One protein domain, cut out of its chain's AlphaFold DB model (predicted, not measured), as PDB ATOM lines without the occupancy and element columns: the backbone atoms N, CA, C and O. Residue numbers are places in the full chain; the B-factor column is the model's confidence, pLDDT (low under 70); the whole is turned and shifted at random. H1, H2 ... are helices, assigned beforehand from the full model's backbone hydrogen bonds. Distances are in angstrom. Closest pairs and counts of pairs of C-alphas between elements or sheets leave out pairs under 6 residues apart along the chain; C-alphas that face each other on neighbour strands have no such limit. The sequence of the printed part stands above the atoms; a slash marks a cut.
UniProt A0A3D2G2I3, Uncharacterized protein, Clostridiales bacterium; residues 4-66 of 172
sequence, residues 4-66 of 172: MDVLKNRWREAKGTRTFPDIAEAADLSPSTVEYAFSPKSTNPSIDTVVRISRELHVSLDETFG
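AT A GLANCE: This is residues 4 to 66 of the 172 residues of an uncharacterized protein of Clostridiales bacterium (UniProt A0A3D2G2I3). A small, compact cluster of crossed helices: H1 and H4 run the same way, side by side with a gap between them, H2 and H3 stand crosswise at one side of this pair, and the short H5 is at the other side. H2, H3 and H4 pack on each other nearly at right angles. The printed part has 63 residues, with five named helices in the order H1 to H5 and no named strand, so the class is all helix. It is compact, with a radius of gyration of the C-alphas of 10.4 A and spans of 29 by 21 by 18 A.

HOW THE PARTS SIT: Begin at H1, residues 4 to 15. H4, residues 47 to 56, is close to it but not clearly touching, at a shallow tilt of 28 degrees, the same way; the closest C-alphas, of Trp 11 and Ser 54, are 7.2 A apart. H3, residues 31 to 38, is the hub, touching three helices. It only just touches H1, with 3 pairs of C-alphas within 8 A, through residues 8 to 12 of H1 alone; Lys 8 and Phe 38 have the closest C-alphas, 6.3 A apart, at a steep tilt of 57 degrees. H3 touches H4 about perpendicular, at 85 degrees, closest at C-alphas 34 and 53, 7.7 A. H2, residues 20 to 27, touches H3 at 84 degrees, closest at C-alphas 24 and 31, 5.1 A, and H4 at 82 degrees, closest at C-alphas 27 and 52, 5.4 A. H5, residues 61 to 64, only just touches H1, with 3 pairs within 8 A, at residues 6 to 7 of H1 alone; C-alphas 7 and 64 are closest, 6.2 A. H5 is apart from H2 and H3. In H1, H2, H3 and H4 every O i to N i+4 pair is within hydrogen-bond range; H5 is too short for one.

IN THESE COORDINATES: Find C-alpha 4 at (145.640, 195.160, 212.577); from there H1 runs 16.0 A to C-alpha 15. H2 is 10.3 A long, H3 10.8 A and H4 14.1 A. H5 runs 5.1 A to C-alpha 64 at (153.866, 196.472, 211.981).

THE WHOLE: The farthest C-alphas, of Pro 21 and Gly 66, are 29.7 A apart. The printed part has no cut and no long link. Mean pLDDT of the printed part is 86.5, and residue 66 alone is under 70.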
ATOM      1  N   MET A   4     146.082 196.311 211.789       84.00
ATOM      2  CA  MET A   4     145.640 195.160 212.577       84.00
ATOM      3  C   MET A   4     145.497 193.877 211.738       84.00
ATOM      4  O   MET A   4     145.784 192.785 212.223       84.00
ATOM      5  N   ASP A   5     145.088 193.980 210.471       86.88
ATOM      6  CA  ASP A   5     145.004 192.815 209.580       86.88
ATOM      7  C   ASP A   5     146.403 192.327 209.187       86.88
ATOM      8  O   ASP A   5     146.645 191.120 209.124       86.88
ATOM      9  N   VAL A   6     147.344 193.258 208.984       87.31
ATOM     10  CA  VAL A   6     148.762 192.942 208.742       87.31
ATOM     11  C   VAL A   6     149.355 192.214 209.947       87.31
ATOM     12  O   VAL A   6     149.980 191.166 209.779       87.31
ATOM     13  N   LEU A   7     149.094 192.709 211.161       89.06
ATOM     14  CA  LEU A   7     149.549 192.073 212.395       89.06
ATOM     15  C   LEU A   7     149.001 190.653 212.543       89.06
ATOM     16  O   LEU A   7     149.749 189.720 212.828       89.06
ATOM     17  N   LYS A   8     147.702 190.465 212.301       88.75
ATOM     18  CA  LYS A   8     147.071 189.142 212.371       88.75
ATOM     19  C   LYS A   8     147.632 188.172 211.344       88.75
ATOM     20  O   LYS A   8     147.747 186.988 211.646       88.75
ATOM     21  N   ASN A   9     147.970 188.637 210.144       89.06
ATOM     22  CA  ASN A   9     148.608 187.787 209.140       89.06
ATOM     23  C   ASN A   9     150.002 187.350 209.603       89.06
ATOM     24  O   ASN A   9     150.288 186.156 209.583       89.06
ATOM     25  N   ARG A  10     150.799 188.272 210.157       88.31
ATOM     26  CA  ARG A  10     152.096 187.945 210.776       88.31
ATOM     27  C   ARG A  10     151.952 186.966 211.944       88.31
ATOM     28  O   ARG A  10     152.725 186.023 212.051       88.31
ATOM     29  N   TRP A  11     150.930 187.120 212.788       90.75
ATOM     30  CA  TRP A  11     150.629 186.141 213.838       90.75
ATOM     31  C   TRP A  11     150.258 184.768 213.276       90.75
ATOM     32  O   TRP A  11     150.647 183.760 213.856       90.75
ATOM     33  N   ARG A  12     149.502 184.689 212.170       88.62
ATOM     34  CA  ARG A  12     149.171 183.405 211.524       88.62
ATOM     35  C   ARG A  12     150.413 182.723 210.959       88.62
ATOM     36  O   ARG A  12     150.531 181.511 211.104       88.62
ATOM     37  N   GLU A  13     151.320 183.488 210.363       88.00
ATOM     38  CA  GLU A  13     152.607 182.985 209.871       88.00
ATOM     39  C   GLU A  13     153.481 182.479 211.028       88.00
ATOM     40  O   GLU A  13     153.939 181.339 211.000       88.00
ATOM     41  N   ALA A  14     153.634 183.280 212.088       88.38
ATOM     42  CA  ALA A  14     154.453 182.944 213.254       88.38
ATOM     43  C   ALA A  14     153.868 181.811 214.117       88.38
ATOM     44  O   ALA A  14     154.610 181.040 214.725       88.38
ATOM     45  N   LYS A  15     152.536 181.673 214.160       88.62
ATOM     46  CA  LYS A  15     151.842 180.583 214.860       88.62
ATOM     47  C   LYS A  15     152.258 179.207 214.326       88.62
ATOM     48  O   LYS A  15     152.347 178.262 215.111       88.62
ATOM     49  N   GLY A  16     152.488 179.076 213.016       85.19
ATOM     50  CA  GLY A  16     152.843 177.805 212.383       85.19
ATOM     51  C   GLY A  16     151.875 176.675 212.764       85.19
ATOM     52  O   GLY A  16     150.672 176.762 212.516       85.19
ATOM     53  N   THR A  17     152.399 175.620 213.398       83.94
ATOM     54  CA  THR A  17     151.633 174.443 213.852       83.94
ATOM     55  C   THR A  17     151.164 174.511 215.310       83.94
ATOM     56  O   THR A  17     150.513 173.572 215.766       83.94
ATOM     57  N   ARG A  18     151.486 175.575 216.064       85.00
ATOM     58  CA  ARG A  18     151.098 175.698 217.483       85.00
ATOM     59  C   ARG A  18     149.584 175.798 217.620       85.00
ATOM     60  O   ARG A  18     148.924 176.456 216.809       85.00
ATOM     61  N   THR A  19     149.010 175.179 218.647       88.94
ATOM     62  CA  THR A  19     147.564 175.270 218.872       88.94
ATOM     63  C   THR A  19     147.206 176.564 219.611       88.94
ATOM     64  O   THR A  19     148.058 177.218 220.211       88.94
ATOM     65  N   PHE A  20     145.941 176.994 219.528       89.12
ATOM     66  CA  PHE A  20     145.492 178.174 220.277       89.12
ATOM     67  C   PHE A  20     145.583 177.992 221.804       89.12
ATOM     68  O   PHE A  20     145.994 178.949 222.454       89.12
ATOM     69  N   PRO A  21     145.275 176.808 222.377       88.44
ATOM     70  CA  PRO A  21     145.540 176.525 223.786       88.44
ATOM     71  C   PRO A  21     147.006 176.718 224.192       88.44
ATOM     72  O   PRO A  21     147.252 177.396 225.181       88.44
ATOM     73  N   ASP A  22     147.967 176.232 223.397       89.00
ATOM     74  CA  ASP A  22     149.400 176.348 223.730       89.00
ATOM     75  C   ASP A  22     149.877 177.808 223.751       89.00
ATOM     76  O   ASP A  22     150.730 178.197 224.544       89.00
ATOM     77  N   ILE A  23     149.347 178.632 222.841       88.25
ATOM     78  CA  ILE A  23     149.651 180.070 222.793       88.25
ATOM     79  C   ILE A  23     148.973 180.790 223.956       88.25
ATOM     80  O   ILE A  23     149.554 181.706 224.523       88.25
ATOM     81  N   ALA A  24     147.753 180.393 224.311       89.00
ATOM     82  CA  ALA A  24     147.009 180.980 225.415       89.00
ATOM     83  C   ALA A  24     147.684 180.705 226.765       89.00
ATOM     84  O   ALA A  24     147.845 181.631 227.556       89.00
ATOM     85  N   GLU A  25     148.151 179.475 226.985       89.50
ATOM     86  CA  GLU A  25     148.921 179.104 228.173       89.50
ATOM     87  C   GLU A  25     150.223 179.909 228.270       89.50
ATOM     88  O   GLU A  25     150.496 180.523 229.299       89.50
ATOM     89  N   ALA A  26     150.990 179.995 227.180       87.44
ATOM     90  CA  ALA A  26     152.255 180.728 227.172       87.44
ATOM     91  C   ALA A  26     152.082 182.260 227.274       87.44
ATOM     92  O   ALA A  26     152.886 182.951 227.903       87.44
ATOM     93  N   ALA A  27     151.007 182.806 226.698       86.94
ATOM     94  CA  ALA A  27     150.687 184.231 226.749       86.94
ATOM     95  C   ALA A  27     149.939 184.655 228.028       86.94
ATOM     96  O   ALA A  27     149.664 185.850 228.182       86.94
ATOM     97  N   ASP A  28     149.624 183.716 228.931       90.38
ATOM     98  CA  ASP A  28     148.812 183.945 230.133       90.38
ATOM     99  C   ASP A  28     147.451 184.588 229.781       90.38
ATOM    100  O   ASP A  28     147.084 185.669 230.247       90.38
ATOM    101  N   LEU A  29     146.732 183.951 228.851       90.06
ATOM    102  CA  LEU A  29     145.425 184.363 228.330       90.06
ATOM    103  C   LEU A  29     144.465 183.168 228.274       90.06
ATOM    104  O   LEU A  29     144.875 182.012 228.260       90.06
ATOM    105  N   SER A  30     143.156 183.425 228.180       90.00
ATOM    106  CA  SER A  30     142.203 182.339 227.921       90.00
ATOM    107  C   SER A  30     142.251 181.896 226.447       90.00
ATOM    108  O   SER A  30     142.372 182.747 225.557       90.00
ATOM    109  N   PRO A  31     142.066 180.595 226.143       88.75
ATOM    110  CA  PRO A  31     142.024 180.104 224.761       88.75
ATOM    111  C   PRO A  31     140.980 180.815 223.892       88.75
ATOM    112  O   PRO A  31     141.244 181.124 222.732       88.75
ATOM    113  N   SER A  32     139.828 181.162 224.475       86.94
ATOM    114  CA  SER A  32     138.768 181.925 223.807       86.94
ATOM    115  C   SER A  32     139.186 183.354 223.445       86.94
ATOM    116  O   SER A  32     138.794 183.859 222.395       86.94
ATOM    117  N   THR A  33     140.006 184.003 224.278       88.25
ATOM    118  CA  THR A  33     140.531 185.352 224.009       88.25
ATOM    119  C   THR A  33     141.513 185.323 222.846       88.25
ATOM    120  O   THR A  33     141.441 186.173 221.958       88.25
ATOM    121  N   VAL A  34     142.387 184.313 222.805       88.19
ATOM    122  CA  VAL A  34     143.324 184.113 221.692       88.19
ATOM    123  C   VAL A  34     142.566 183.786 220.406       88.19
ATOM    124  O   VAL A  34     142.789 184.423 219.381       88.19
ATOM    125  N   GLU A  35     141.611 182.859 220.441       89.06
ATOM    126  CA  GLU A  35     140.811 182.506 219.264       89.06
ATOM    127  C   GLU A  35     140.034 183.711 218.712       89.06
ATOM    128  O   GLU A  35     140.031 183.962 217.501       89.06
ATOM    129  N   TYR A  36     139.448 184.519 219.600       89.12
ATOM    130  CA  TYR A  36     138.806 185.767 219.213       89.12
ATOM    131  C   TYR A  36     139.809 186.753 218.601       89.12
ATOM    132  O   TYR A  36     139.532 187.296 217.535       89.12
ATOM    133  N   ALA A  37     140.994 186.946 219.190       87.75
ATOM    134  CA  ALA A  37     142.026 187.842 218.657       87.75
ATOM    135  C   ALA A  37     142.471 187.466 217.229       87.75
ATOM    136  O   ALA A  37     142.665 188.346 216.389       87.75
ATOM    137  N   PHE A  38     142.549 186.170 216.916       87.50
ATOM    138  CA  PHE A  38     142.859 185.664 215.572       87.50
ATOM    139  C   PHE A  38     141.670 185.699 214.601       87.50
ATOM    140  O   PHE A  38     141.845 185.521 213.386       87.50
ATOM    141  N   SER A  39     140.456 185.922 215.098       86.56
ATOM    142  CA  SER A  39     139.260 185.987 214.269       86.56
ATOM    143  C   SER A  39     139.259 187.245 213.392       86.56
ATOM    144  O   SER A  39     139.614 188.338 213.856       86.56
ATOM    145  N   PRO A  40     138.797 187.152 212.131       82.62
ATOM    146  CA  PRO A  40     138.550 188.332 211.302       82.62
ATOM    147  C   PRO A  40     137.489 189.265 211.910       82.62
ATOM    148  O   PRO A  40     137.464 190.445 211.588       82.62
ATOM    149  N   LYS A  41     136.647 188.767 212.829       81.62
ATOM    150  CA  LYS A  41     135.618 189.561 213.523       81.62
ATOM    151  C   LYS A  41     136.166 190.453 214.645       81.62
ATOM    152  O   LYS A  41     135.456 191.339 215.105       81.62
ATOM    153  N   SER A  42     137.393 190.215 215.112       80.25
ATOM    154  CA  SER A  42     137.977 190.982 216.217       80.25
ATOM    155  C   SER A  42     138.602 192.277 215.715       80.25
ATOM    156  O   SER A  42     139.770 192.324 215.351       80.25
ATOM    157  N   THR A  43     137.820 193.344 215.644       73.81
ATOM    158  CA  THR A  43     138.312 194.611 215.082       73.81
ATOM    159  C   THR A  43     139.181 195.397 216.068       73.81
ATOM    160  O   THR A  43     140.009 196.192 215.638       73.81
ATOM    161  N   ASN A  44     139.003 195.182 217.377       74.12
ATOM    162  CA  ASN A  44     139.659 195.980 218.414       74.12
ATOM    163  C   ASN A  44     140.014 195.143 219.665       74.12
ATOM    164  O   ASN A  44     139.365 195.284 220.705       74.12
ATOM    165  N   PRO A  45     140.981 194.210 219.570       81.56
ATOM    166  CA  PRO A  45     141.524 193.546 220.751       81.56
ATOM    167  C   PRO A  45     142.214 194.566 221.671       81.56
ATOM    168  O   PRO A  45     142.717 195.590 221.211       81.56
ATOM    169  N   SER A  46     142.256 194.291 222.977       86.25
ATOM    170  CA  SER A  46     142.961 195.169 223.915       86.25
ATOM    171  C   SER A  46     144.464 195.188 223.613       86.25
ATOM    172  O   SER A  46     145.037 194.183 223.184       86.25
ATOM    173  N   ILE A  47     145.119 196.323 223.880       86.50
ATOM    174  CA  ILE A  47     146.575 196.466 223.709       86.50
ATOM    175  C   ILE A  47     147.324 195.402 224.524       86.50
ATOM    176  O   ILE A  47     148.283 194.825 224.029       86.50
ATOM    177  N   ASP A  48     146.852 195.079 225.730       89.50
ATOM    178  CA  ASP A  48     147.434 194.020 226.563       89.50
ATOM    179  C   ASP A  48     147.395 192.647 225.866       89.50
ATOM    180  O   ASP A  48     148.419 191.972 225.770       89.50
ATOM    181  N   THR A  49     146.259 192.269 225.268       89.75
ATOM    182  CA  THR A  49     146.145 191.025 224.489       89.75
ATOM    183  C   THR A  49     147.066 191.034 223.268       89.75
ATOM    184  O   THR A  49     147.750 190.049 222.998       89.75
ATOM    185  N   VAL A  50     147.124 192.159 222.551       89.94
ATOM    186  CA  VAL A  50     147.984 192.335 221.373       89.94
ATOM    187  C   VAL A  50     149.462 192.184 221.737       89.94
ATOM    188  O   VAL A  50     150.190 191.467 221.049       89.94
ATOM    189  N   VAL A  51     149.904 192.813 222.825       90.00
ATOM    190  CA  VAL A  51     151.290 192.752 223.308       90.00
ATOM    191  C   VAL A  51     151.643 191.345 223.777       90.00
ATOM    192  O   VAL A  51     152.682 190.825 223.378       90.00
ATOM    193  N   ARG A  52     150.780 190.698 224.568       90.62
ATOM    194  CA  ARG A  52     151.023 189.342 225.086       90.62
ATOM    195  C   ARG A  52     151.143 188.310 223.964       90.62
ATOM    196  O   ARG A  52     152.105 187.546 223.953       90.62
ATOM    197  N   ILE A  53     150.230 188.338 222.990       90.88
ATOM    198  CA  ILE A  53     150.269 187.439 221.825       90.88
ATOM    199  C   ILE A  53     151.487 187.740 220.943       90.88
ATOM    200  O   ILE A  53     152.186 186.818 220.532       90.88
ATOM    201  N   SER A  54     151.778 189.015 220.668       91.06
ATOM    202  CA  SER A  54     152.918 189.391 219.815       91.06
ATOM    203  C   SER A  54     154.259 189.040 220.449       91.06
ATOM    204  O   SER A  54     155.157 188.587 219.747       91.06
ATOM    205  N   ARG A  55     154.381 189.188 221.774       89.44
ATOM    206  CA  ARG A  55     155.558 188.764 222.539       89.44
ATOM    207  C   ARG A  55     155.783 187.261 222.414       89.44
ATOM    208  O   ARG A  55     156.904 186.845 222.157       89.44
ATOM    209  N   GLU A  56     154.721 186.476 222.572       91.19
ATOM    210  CA  GLU A  56     154.789 185.014 222.512       91.19
ATOM    211  C   GLU A  56     155.094 184.488 221.104       91.19
ATOM    212  O   GLU A  56     155.795 183.495 220.927       91.19
ATOM    213  N   LEU A  57     154.587 185.167 220.079       88.56
ATOM    214  CA  LEU A  57     154.834 184.816 218.681       88.56
ATOM    215  C   LEU A  57     156.090 185.487 218.110       88.56
ATOM    216  O   LEU A  57     156.359 185.343 216.920       88.56
ATOM    217  N   HIS A  58     156.845 186.221 218.936       86.94
ATOM    218  CA  HIS A  58     158.022 186.994 218.535       86.94
ATOM    219  C   HIS A  58     157.777 187.920 217.328       86.94
ATOM    220  O   HIS A  58     158.658 188.134 216.495       86.94
ATOM    221  N   VAL A  59     156.576 188.494 217.231       88.50
ATOM    222  CA  VAL A  59     156.207 189.436 216.169       88.50
ATOM    223  C   VAL A  59     156.429 190.865 216.652       88.50
ATOM    224  O   VAL A  59     155.884 191.281 217.674       88.50
ATOM    225  N   SER A  60     157.211 191.639 215.896       84.25
ATOM    226  CA  SER A  60     157.455 193.048 216.200       84.25
ATOM    227  C   SER A  60     156.209 193.897 215.936       84.25
ATOM    228  O   SER A  60     155.730 194.012 214.800       84.25
ATOM    229  N   LEU A  61     155.697 194.522 216.999       84.81
ATOM    230  CA  LEU A  61     154.663 195.552 216.901       84.81
ATOM    231  C   LEU A  61     155.223 196.822 216.261       84.81
ATOM    232  O   LEU A  61     154.562 197.415 215.414       84.81
ATOM    233  N   ASP A  62     156.458 197.187 216.601       80.12
ATOM    234  CA  ASP A  62     157.097 198.406 216.104       80.12
ATOM    235  C   ASP A  62     157.269 198.387 214.585       80.12
ATOM    236  O   ASP A  62     157.107 199.416 213.937       80.12
ATOM    237  N   GLU A  63     157.537 197.213 214.010       76.75
ATOM    238  CA  GLU A  63     157.636 197.034 212.560       76.75
ATOM    239  C   GLU A  63     156.258 197.070 211.883       76.75
ATOM    240  O   GLU A  63     156.119 197.584 210.776       76.75
ATOM    241  N   THR A  64     155.223 196.544 212.547       80.19
ATOM    242  CA  THR A  64     153.866 196.472 211.981       80.19
ATOM    243  C   THR A  64     153.151 197.824 212.012       80.19
ATOM    244  O   THR A  64     152.419 198.150 211.083       80.19
ATOM    245  N   PHE A  65     153.384 198.612 213.064       77.50
ATOM    246  CA  PHE A  65     152.788 199.935 213.275       77.50
ATOM    247  C   PHE A  65     153.753 201.093 212.961       77.50
ATOM    248  O   PHE A  65     153.406 202.256 213.147       77.50
ATOM    249  N   GLY A  66     154.982 200.800 212.521       68.56
ATOM    250  CA  GLY A  66     155.981 201.807 212.149       68.56
ATOM    251  C   GLY A  66     156.439 202.729 213.291       68.56
ATOM    252  O   GLY A  66     156.948 203.817 213.022       68.56
TER     253      GLY A  66